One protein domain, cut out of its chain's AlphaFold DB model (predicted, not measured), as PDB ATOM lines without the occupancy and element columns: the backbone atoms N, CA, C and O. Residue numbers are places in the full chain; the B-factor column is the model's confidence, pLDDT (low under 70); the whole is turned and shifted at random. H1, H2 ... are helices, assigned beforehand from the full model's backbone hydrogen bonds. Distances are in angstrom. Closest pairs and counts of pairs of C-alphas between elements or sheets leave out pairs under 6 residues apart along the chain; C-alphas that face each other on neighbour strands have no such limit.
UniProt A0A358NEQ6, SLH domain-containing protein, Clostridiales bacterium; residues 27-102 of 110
ATOM      1  N   GLU A  27     -19.345  28.654  -1.403       69.06
ATOM      2  CA  GLU A  27     -18.793  29.984  -1.307       69.06
ATOM      3  C   GLU A  27     -17.269  30.013  -1.415       69.06
ATOM      4  O   GLU A  27     -16.586  29.002  -1.214       69.06
ATOM      5  N   VAL A  28     -16.730  31.207  -1.677       69.75
ATOM      6  CA  VAL A  28     -15.285  31.507  -1.667       69.75
ATOM      7  C   VAL A  28     -14.620  30.966  -0.384       69.75
ATOM      8  O   VAL A  28     -13.480  30.498  -0.407       69.75
ATOM      9  N   SER A  29     -15.364  30.940   0.726       72.62
ATOM     10  CA  SER A  29     -14.969  30.386   2.024       72.62
ATOM     11  C   SER A  29     -14.577  28.899   1.995       72.62
ATOM     12  O   SER A  29     -13.596  28.502   2.629       72.62
ATOM     13  N   PHE A  30     -15.292  28.057   1.241       81.75
ATOM     14  CA  PHE A  30     -14.990  26.624   1.157       81.75
ATOM     15  C   PHE A  30     -13.700  26.370   0.379       81.75
ATOM     16  O   PHE A  30     -12.885  25.528   0.757       81.75
ATOM     17  N   PHE A  31     -13.489  27.138  -0.686       80.69
ATOM     18  CA  PHE A  31     -12.259  27.076  -1.459       80.69
ATOM     19  C   PHE A  31     -11.055  27.587  -0.653       80.69
ATOM     20  O   PHE A  31     -10.000  26.954  -0.669       80.69
ATOM     21  N   ALA A  32     -11.234  28.656   0.133       79.50
ATOM     22  CA  ALA A  32     -10.220  29.133   1.074       79.50
ATOM     23  C   ALA A  32      -9.812  28.033   2.066       79.50
ATOM     24  O   ALA A  32      -8.623  27.745   2.190       79.50
ATOM     25  N   LYS A  33     -10.789  27.341   2.675       83.44
ATOM     26  CA  LYS A  33     -10.536  26.186   3.553       83.44
ATOM     27  C   LYS A  33      -9.741  25.076   2.860       83.44
ATOM     28  O   LYS A  33      -8.845  24.489   3.467       83.44
ATOM     29  N   LEU A  34     -10.076  24.757   1.608       86.06
ATOM     30  CA  LEU A  34      -9.371  23.722   0.849       86.06
ATOM     31  C   LEU A  34      -7.894  24.091   0.674       86.06
ATOM     32  O   LEU A  34      -7.020  23.268   0.935       86.06
ATOM     33  N   ILE A  35      -7.603  25.333   0.292       82.31
ATOM     34  CA  ILE A  35      -6.231  25.795   0.058       82.31
ATOM     35  C   ILE A  35      -5.422  25.859   1.349       82.31
ATOM     36  O   ILE A  35      -4.282  25.395   1.378       82.31
ATOM     37  N   THR A  36      -5.994  26.389   2.429       80.88
ATOM     38  CA  THR A  36      -5.309  26.449   3.727       80.88
ATOM     39  C   THR A  36      -4.983  25.055   4.251       80.88
ATOM     40  O   THR A  36      -3.909  24.856   4.814       80.88
ATOM     41  N   ALA A  37      -5.869  24.078   4.017       81.00
ATOM     42  CA  ALA A  37      -5.630  22.682   4.370       81.00
ATOM     43  C   ALA A  37      -4.508  22.056   3.526       81.00
ATOM     44  O   ALA A  37      -3.621  21.417   4.081       81.00
ATOM     45  N   VAL A  38      -4.494  22.285   2.207       80.75
ATOM     46  CA  VAL A  38      -3.423  21.803   1.307       80.75
ATOM     47  C   VAL A  38      -2.058  22.387   1.682       80.75
ATOM     48  O   VAL A  38      -1.023  21.740   1.536       80.75
ATOM     49  N   LEU A  39      -2.041  23.622   2.168       81.19
ATOM     50  CA  LEU A  39      -0.815  24.302   2.559       81.19
ATOM     51  C   LEU A  39      -0.363  23.980   3.987       81.19
ATOM     52  O   LEU A  39       0.770  24.330   4.329       81.19
ATOM     53  N   SER A  40      -1.199  23.288   4.768       81.81
ATOM     54  CA  SER A  40      -1.034  23.059   6.207       81.81
ATOM     55  C   SER A  40      -0.847  24.364   6.987       81.81
ATOM     56  O   SER A  40       0.022  24.457   7.850       81.81
ATOM     57  N   LEU A  41      -1.629  25.393   6.647       79.88
ATOM     58  CA  LEU A  41      -1.587  26.671   7.356       79.88
ATOM     59  C   LEU A  41      -2.246  26.535   8.727       79.88
ATOM     60  O   LEU A  41      -3.311  25.925   8.858       79.88
ATOM     61  N   ASP A  42      -1.621  27.146   9.729       78.81
ATOM     62  CA  ASP A  42      -2.228  27.306  11.041       78.81
ATOM     63  C   ASP A  42      -3.386  28.311  10.946       78.81
ATOM     64  O   ASP A  42      -3.242  29.407  10.396       78.81
ATOM     65  N   ASN A  43      -4.554  27.902  11.440       75.06
ATOM     66  CA  ASN A  43      -5.788  28.692  11.428       75.06
ATOM     67  C   ASN A  43      -6.196  29.113  12.848       75.06
ATOM     68  O   ASN A  43      -7.268  29.691  13.034       75.06
ATOM     69  N   SER A  44      -5.369  28.808  13.854       64.56
ATOM     70  CA  SER A  44      -5.596  29.228  15.228       64.56
ATOM     71  C   SER A  44      -5.316  30.733  15.355       64.56
ATOM     72  O   SER A  44      -4.225  31.221  15.077       64.56
ATOM     73  N   ASN A  45      -6.342  31.503  15.725       60.16
ATOM     74  CA  ASN A  45      -6.247  32.944  16.003       60.16
ATOM     75  C   ASN A  45      -5.786  33.834  14.838       60.16
ATOM     76  O   ASN A  45      -5.081  34.831  15.028       60.16
ATOM     77  N   ALA A  46      -6.210  33.530  13.614       62.31
ATOM     78  CA  ALA A  46      -6.095  34.503  12.542       62.31
ATOM     79  C   ALA A  46      -7.176  35.583  12.762       62.31
ATOM     80  O   ALA A  46      -8.356  35.354  12.517       62.31
ATOM     81  N   GLY A  47      -6.770  36.719  13.345       65.31
ATOM     82  CA  GLY A  47      -7.644  37.861  13.642       65.31
ATOM     83  C   GLY A  47      -8.428  38.348  12.421       65.31
ATOM     84  O   GLY A  47      -8.085  38.024  11.288       65.31
ATOM     85  N   ASN A  48      -9.490  39.122  12.658       75.25
ATOM     86  CA  ASN A  48     -10.457  39.451  11.615       75.25
ATOM     87  C   ASN A  48      -9.828  40.291  10.490       75.25
ATOM     88  O   ASN A  48      -9.505  41.460  10.697       75.25
ATOM     89  N   ALA A  49      -9.638  39.694   9.310       78.50
ATOM     90  CA  ALA A  49      -9.001  40.361   8.173       78.50
ATOM     91  C   ALA A  49      -9.948  41.294   7.396       78.50
ATOM     92  O   ALA A  49      -9.477  42.174   6.678       78.50
ATOM     93  N   PHE A  50     -11.265  41.110   7.527       85.38
ATOM     94  CA  PHE A  50     -12.274  41.831   6.749       85.38
ATOM     95  C   PHE A  50     -13.473  42.229   7.604       85.38
ATOM     96  O   PHE A  50     -13.810  41.552   8.573       85.38
ATOM     97  N   VAL A  51     -14.136  43.323   7.223       85.75
ATOM     98  CA  VAL A  51     -15.273  43.882   7.981       85.75
ATOM     99  C   VAL A  51     -16.560  43.065   7.845       85.75
ATOM    100  O   VAL A  51     -17.433  43.146   8.703       85.75
ATOM    101  N   ASP A  52     -16.686  42.277   6.778       85.88
ATOM    102  CA  ASP A  52     -17.859  41.457   6.454       85.88
ATOM    103  C   ASP A  52     -17.699  39.977   6.839       85.88
ATOM    104  O   ASP A  52     -18.547  39.152   6.503       85.88
ATOM    105  N   VAL A  53     -16.619  39.641   7.544       85.19
ATOM    106  CA  VAL A  53     -16.362  38.312   8.105       85.19
ATOM    107  C   VAL A  53     -16.525  38.413   9.616       85.19
ATOM    108  O   VAL A  53     -15.924  39.280  10.244       85.19
ATOM    109  N   ASN A  54     -17.352  37.562  10.224       84.94
ATOM    110  CA  ASN A  54     -17.433  37.499  11.680       84.94
ATOM    111  C   ASN A  54     -16.353  36.542  12.196       84.94
ATOM    112  O   ASN A  54     -16.146  35.468  11.637       84.94
ATOM    113  N   THR A  55     -15.685  36.881  13.297       82.12
ATOM    114  CA  THR A  55     -14.675  36.003  13.911       82.12
ATOM    115  C   THR A  55     -15.243  34.646  14.316       82.12
ATOM    116  O   THR A  55     -14.522  33.653  14.272       82.12
ATOM    117  N   SER A  56     -16.532  34.591  14.663       83.62
ATOM    118  CA  SER A  56     -17.230  33.356  15.042       83.62
ATOM    119  C   SER A  56     -17.597  32.464  13.851       83.62
ATOM    120  O   SER A  56     -18.015  31.322  14.057       83.62
ATOM    121  N   ASP A  57     -17.465  32.951  12.614       84.00
ATOM    122  CA  ASP A  57     -17.748  32.140  11.435       84.00
ATOM    123  C   ASP A  57     -16.681  31.062  11.259       84.00
ATOM    124  O   ASP A  57     -15.480  31.307  11.374       84.00
ATOM    125  N   TRP A  58     -17.116  29.860  10.883       82.81
ATOM    126  CA  TRP A  58     -16.222  28.719  10.663       82.81
ATOM    127  C   TRP A  58     -15.132  28.995   9.615       82.81
ATOM    128  O   TRP A  58     -14.113  28.308   9.601       82.81
ATOM    129  N   TYR A  59     -15.358  29.962   8.718       82.31
ATOM    130  CA  TYR A  59     -14.437  30.326   7.649       82.31
ATOM    131  C   TYR A  59     -13.446  31.439   7.995       82.31
ATOM    132  O   TYR A  59     -12.488  31.637   7.243       82.31
ATOM    133  N   SER A  60     -13.643  32.151   9.106       83.94
ATOM    134  CA  SER A  60     -12.880  33.361   9.437       83.94
ATOM    135  C   SER A  60     -11.379  33.086   9.555       83.94
ATOM    136  O   SER A  60     -10.566  33.792   8.954       83.94
ATOM    137  N   GLY A  61     -11.021  31.996  10.240       84.75
ATOM    138  CA  GLY A  61      -9.637  31.576  10.436       84.75
ATOM    139  C   GLY A  61      -8.951  31.218   9.120       84.75
ATOM    140  O   GLY A  61      -7.853  31.692   8.849       84.75
ATOM    141  N   TYR A  62      -9.626  30.456   8.255       85.75
ATOM    142  CA  TYR A  62      -9.067  30.057   6.961       85.75
ATOM    143  C   TYR A  62      -8.838  31.262   6.044       85.75
ATOM    144  O   TYR A  62      -7.782  31.388   5.427       85.75
ATOM    145  N   ILE A  63      -9.811  32.172   5.967       85.44
ATOM    146  CA  ILE A  63      -9.693  33.384   5.151       85.44
ATOM    147  C   ILE A  63      -8.522  34.228   5.647       85.44
ATOM    148  O   ILE A  63      -7.657  34.613   4.864       85.44
ATOM    149  N   SER A  64      -8.454  34.462   6.952       85.25
ATOM    150  CA  SER A  64      -7.436  35.322   7.550       85.25
ATOM    151  C   SER A  64      -6.029  34.727   7.404       85.25
ATOM    152  O   SER A  64      -5.085  35.450   7.083       85.25
ATOM    153  N   SER A  65      -5.880  33.404   7.525       85.94
ATOM    154  CA  SER A  65      -4.616  32.718   7.233       85.94
ATOM    155  C   SER A  65      -4.242  32.807   5.754       85.94
ATOM    156  O   SER A  65      -3.093  33.112   5.439       85.94
ATOM    157  N   ALA A  66      -5.196  32.612   4.839       84.56
ATOM    158  CA  ALA A  66      -4.961  32.717   3.397       84.56
ATOM    159  C   ALA A  66      -4.577  34.139   2.942       84.56
ATOM    160  O   ALA A  66      -3.782  34.286   2.008       84.56
ATOM    161  N   VAL A  67      -5.106  35.171   3.604       87.00
ATOM    162  CA  VAL A  67      -4.720  36.577   3.394       87.00
ATOM    163  C   VAL A  67      -3.325  36.847   3.930       87.00
ATOM    164  O   VAL A  67      -2.515  37.463   3.242       87.00
ATOM    165  N   ARG A  68      -3.001  36.339   5.125       84.00
ATOM    166  CA  ARG A  68      -1.680  36.526   5.748       84.00
ATOM    167  C   ARG A  68      -0.544  36.019   4.862       84.00
ATOM    168  O   ARG A  68       0.515  36.635   4.822       84.00
ATOM    169  N   VAL A  69      -0.763  34.917   4.146       82.75
ATOM    170  CA  VAL A  69       0.223  34.365   3.203       82.75
ATOM    171  C   VAL A  69       0.092  34.918   1.775       82.75
ATOM    172  O   VAL A  69       0.827  34.496   0.888       82.75
ATOM    173  N   GLY A  70      -0.826  35.860   1.529       83.88
ATOM    174  CA  GLY A  70      -0.965  36.564   0.248       83.88
ATOM    175  C   GLY A  70      -1.577  35.741  -0.892       83.88
ATOM    176  O   GLY A  70      -1.381  36.054  -2.067       83.88
ATOM    177  N   ILE A  71      -2.305  34.667  -0.580       83.62
ATOM    178  CA  ILE A  71      -2.970  33.836  -1.600       83.62
ATOM    179  C   ILE A  71      -4.286  34.480  -2.018       83.62
ATOM    180  O   ILE A  71      -4.607  34.578  -3.208       83.62
ATOM    181  N   ILE A  72      -5.029  34.937  -1.016       84.38
ATOM    182  CA  ILE A  72      -6.319  35.582  -1.159       84.38
ATOM    183  C   ILE A  72      -6.156  37.063  -0.848       84.38
ATOM    184  O   ILE A  72      -5.573  37.422   0.168       84.38
ATOM    185  N   ASN A  73      -6.737  37.904  -1.700       82.81
ATOM    186  CA  ASN A  73      -6.904  39.324  -1.427       82.81
ATOM    187  C   ASN A  73      -8.402  39.611  -1.361       82.81
ATOM    188  O   ASN A  73      -9.169  39.040  -2.139       82.81
ATOM    189  N   GLY A  74      -8.804  40.481  -0.439       83.56
ATOM    190  CA  GLY A  74     -10.151  41.032  -0.453       83.56
ATOM    191  C   GLY A  74     -10.309  42.102  -1.526       83.56
ATOM    192  O   GLY A  74      -9.417  42.361  -2.338       83.56
ATOM    193  N   TYR A  75     -11.465  42.738  -1.497       84.31
ATOM    194  CA  TYR A  75     -11.808  43.851  -2.359       84.31
ATOM    195  C   TYR A  75     -11.251  45.168  -1.795       84.31
ATOM    196  O   TYR A  75     -10.925  45.284  -0.613       84.31
ATOM    197  N   SER A  76     -11.158  46.187  -2.650       83.94
ATOM    198  CA  SER A  76     -10.679  47.526  -2.274       83.94
ATOM    199  C   SER A  76     -11.568  48.236  -1.247       83.94
ATOM    200  O   SER A  76     -11.124  49.187  -0.615       83.94
ATOM    201  N   ASP A  77     -12.807  47.772  -1.076       85.81
ATOM    202  CA  ASP A  77     -13.769  48.244  -0.075       85.81
ATOM    203  C   ASP A  77     -13.525  47.643   1.330       85.81
ATOM    204  O   ASP A  77     -14.271  47.941   2.260       85.81
ATOM    205  N   GLY A  78     -12.493  46.808   1.502       83.50
ATOM    206  CA  GLY A  78     -12.169  46.155   2.775       83.50
ATOM    207  C   GLY A  78     -13.038  44.933   3.087       83.50
ATOM    208  O   GLY A  78     -12.999  44.423   4.210       83.50
ATOM    209  N   THR A  79     -13.812  44.455   2.112       86.88
ATOM    210  CA  THR A  79     -14.654  43.259   2.238       86.88
ATOM    211  C   THR A  79     -14.031  42.043   1.557       86.88
ATOM    212  O   THR A  79     -13.162  42.161   0.691       86.88
ATOM    213  N   PHE A  80     -14.501  40.853   1.918       84.81
ATOM    214  CA  PHE A  80     -14.137  39.592   1.272       84.81
ATOM    215  C   PHE A  80     -15.268  38.979   0.451       84.81
ATOM    216  O   PHE A  80     -15.027  38.260  -0.517       84.81
ATOM    217  N   LYS A  81     -16.512  39.269   0.828       84.94
ATOM    218  CA  LYS A  81     -17.747  38.702   0.289       84.94
ATOM    219  C   LYS A  81     -17.700  37.175   0.353       84.94
ATOM    220  O   LYS A  81     -17.783  36.534  -0.699       84.94
ATOM    221  N   PRO A  82     -17.605  36.570   1.561       77.56
ATOM    222  CA  PRO A  82     -17.517  35.116   1.707       77.56
ATOM    223  C   PRO A  82     -18.678  34.432   0.987       77.56
ATOM    224  O   PRO A  82     -18.457  33.434   0.315       77.56
ATOM    225  N   ASN A  83     -19.858  35.062   1.008       79.38
ATOM    226  CA  ASN A  83     -21.085  34.534   0.422       79.38
ATOM    227  C   ASN A  83     -21.223  34.702  -1.104       79.38
ATOM    228  O   ASN A  83     -22.258  34.368  -1.691       79.38
ATOM    229  N   SER A  84     -20.208  35.270  -1.757       81.00
ATOM    230  CA  SER A  84     -20.210  35.470  -3.203       81.00
ATOM    231  C   SER A  84     -19.797  34.203  -3.954       81.00
ATOM    232  O   SER A  84     -19.086  33.334  -3.445       81.00
ATOM    233  N   SER A  85     -20.276  34.082  -5.191       77.06
ATOM    234  CA  SER A  85     -19.820  33.038  -6.103       77.06
ATOM    235  C   SER A  85     -18.442  33.400  -6.648       77.06
ATOM    236  O   SER A  85     -18.292  34.470  -7.233       77.06
ATOM    237  N   ILE A  86     -17.480  32.489  -6.525       78.38
ATOM    238  CA  ILE A  86     -16.156  32.637  -7.134       78.38
ATOM    239  C   ILE A  86     -16.153  32.117  -8.576       78.38
ATOM    240  O   ILE A  86     -16.718  31.060  -8.880       78.38
ATOM    241  N   SER A  87     -15.503  32.840  -9.486       81.94
ATOM    242  CA  SER A  87     -15.296  32.381 -10.859       81.94
ATOM    243  C   SER A  87     -14.182  31.328 -10.946       81.94
ATOM    244  O   SER A  87     -13.274  31.249 -10.117       81.94
ATOM    245  N   ARG A  88     -14.202  30.509 -12.005       82.12
ATOM    246  CA  ARG A  88     -13.140  29.512 -12.249       82.12
ATOM    247  C   ARG A  88     -11.766  30.152 -12.455       82.12
ATOM    248  O   ARG A  88     -10.765  29.544 -12.091       82.12
ATOM    249  N   LEU A  89     -11.733  31.360 -13.019       83.19
ATOM    250  CA  LEU A  89     -10.503  32.120 -13.232       83.19
ATOM    251  C   LEU A  89      -9.905  32.565 -11.898       83.19
ATOM    252  O   LEU A  89      -8.727  32.332 -11.654       83.19
ATOM    253  N   GLU A  90     -10.721  33.114 -11.002       81.12
ATOM    254  CA  GLU A  90     -10.267  33.511  -9.666       81.12
ATOM    255  C   GLU A  90      -9.765  32.308  -8.865       81.12
ATOM    256  O   GLU A  90      -8.689  32.374  -8.273       81.12
ATOM    257  N   MET A  91     -10.471  31.170  -8.918       83.44
ATOM    258  CA  MET A  91      -9.989  29.935  -8.288       83.44
ATOM    259  C   MET A  91      -8.619  29.505  -8.830       83.44
ATOM    260  O   MET A  91      -7.737  29.152  -8.047       83.44
ATOM    261  N   ALA A  92      -8.413  29.557 -10.150       84.50
ATOM    262  CA  ALA A  92      -7.138  29.200 -10.770       84.50
ATOM    263  C   ALA A  92      -6.000  30.149 -10.353       84.50
ATOM    264  O   ALA A  92      -4.895  29.691 -10.065       84.50
ATOM    265  N   VAL A  93      -6.273  31.453 -10.260       85.75
ATOM    266  CA  VAL A  93      -5.302  32.463  -9.804       85.75
ATOM    267  C   VAL A  93      -4.871  32.192  -8.363       85.75
ATOM    268  O   VAL A  93      -3.677  32.158  -8.066       85.75
ATOM    269  N   ILE A  94      -5.833  31.966  -7.469       85.31
ATOM    270  CA  ILE A  94      -5.570  31.673  -6.057       85.31
ATOM    271  C   ILE A  94      -4.790  30.350  -5.925       85.31
ATOM    272  O   ILE A  94      -3.802  30.289  -5.192       85.31
ATOM    273  N   ALA A  95      -5.166  29.309  -6.675       84.94
ATOM    274  CA  ALA A  95      -4.434  28.040  -6.700       84.94
ATOM    275  C   ALA A  95      -2.992  28.210  -7.213       84.94
ATOM    276  O   ALA A  95      -2.061  27.667  -6.622       84.94
ATOM    277  N   GLY A  96      -2.783  29.008  -8.262       85.62
ATOM    278  CA  GLY A  96      -1.450  29.326  -8.777       85.62
ATOM    279  C   GLY A  96      -0.571  30.032  -7.741       85.62
ATOM    280  O   GLY A  96       0.597  29.679  -7.576       85.62
ATOM    281  N   ARG A  97      -1.136  30.975  -6.974       85.56
ATOM    282  CA  ARG A  97      -0.436  31.635  -5.855       85.56
ATOM    283  C   ARG A  97      -0.068  30.645  -4.749       85.56
ATOM    284  O   ARG A  97       1.068  30.663  -4.280       85.56
ATOM    285  N   ALA A  98      -0.986  29.752  -4.379       85.25
ATOM    286  CA  ALA A  98      -0.724  28.696  -3.400       85.25
ATOM    287  C   ALA A  98       0.420  27.764  -3.842       85.25
ATOM    288  O   ALA A  98       1.324  27.471  -3.059       85.25
ATOM    289  N   LEU A  99       0.416  27.335  -5.106       84.19
ATOM    290  CA  LEU A  99       1.465  26.484  -5.676       84.19
ATOM    291  C   LEU A  99       2.827  27.187  -5.688       84.19
ATOM    292  O   LEU A  99       3.833  26.588  -5.300       84.19
ATOM    293  N   LYS A 100       2.852  28.474  -6.047       82.31
ATOM    294  CA  LYS A 100       4.069  29.293  -6.010       82.31
ATOM    295  C   LYS A 100       4.659  29.377  -4.598       82.31
ATOM    296  O   LYS A 100       5.871  29.255  -4.450       82.31
ATOM    297  N   LEU A 101       3.827  29.516  -3.561       81.12
ATOM    298  CA  LEU A 101       4.285  29.519  -2.163       81.12
ATOM    299  C   LEU A 101       4.909  28.191  -1.725       81.12
ATOM    300  O   LEU A 101       5.836  28.193  -0.921       81.12
ATOM    301  N   LYS A 102       4.448  27.056  -2.261       80.38
ATOM    302  CA  LYS A 102       5.078  25.744  -2.021       80.38
ATOM    303  C   LYS A 102       6.348  25.515  -2.848       80.38
ATOM    304  O   LYS A 102       6.935  24.443  -2.751       80.38
TER     305      LYS A 102
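AT A GLANCE: This is residues 27 to 102 of the 110 residues of the protein "SLH domain-containing protein" of Clostridiales bacterium (UniProt A0A358NEQ6). Look for three helices around a core: the longest, H3, runs side by side with H1, and H2 crosses H1 on another side, while Ile 71 and Ile 72 pass through the space between H2 and H3. Two long stretches loop round these helices, residues 40 to 59 sweeping round H2 and residues 69 to 87 reaching out before they lead to H3. The printed part has 76 residues with three named helices, H1, H2 and H3 in chain order, and no named strand; the class is all helix, though under half of the residues, 35 of 76, are in named elements. The whole is compact and rounded, with a radius of gyration of the C-alphas of 11.2 A and spans of 28 by 26 by 19 A.

HOW THE PARTS SIT: Begin with H3, residues 88 to 101, and look from it to H1, residues 28 to 39. They touch, and their closest C-alphas, those of Ile 35 and Ala 98, are 7.1 A apart. They run the same way at a shallow tilt of 24 degrees. Next find H2, residues 60 to 68, which touches H1, the closest C-alphas being those of Lys 33 and Tyr 62, 5.4 A apart. H1 and H2 run the same way at a steep tilt of 63 degrees. H2 and H3 are apart. In H1, H2 and H3 every O i to N i+4 pair is within hydrogen-bond range.

IN THESE COORDINATES: Find C-alpha 88 at (-13.140, 29.512, -12.249); from there H3 runs 20.1 A to C-alpha 101 at (4.285, 29.519, -2.163). H1 starts at C-alpha 28, at (-15.285, 31.507, -1.667), and spans 16.7 A to Leu 39. H2 spans 12.2 A from Ser 60 to Arg 68.

THE WHOLE: The two C-alphas farthest apart, those of Ser 56 and Lys 100, are 30.2 A apart. The printed part has no cut, and the links H1 to H2 and H2 to H3 are long, with 20 and 19 residues. Mean pLDDT of the printed part is 81.4; look for values under 70 at residues 27 to 28 and 44 to 47 of this model.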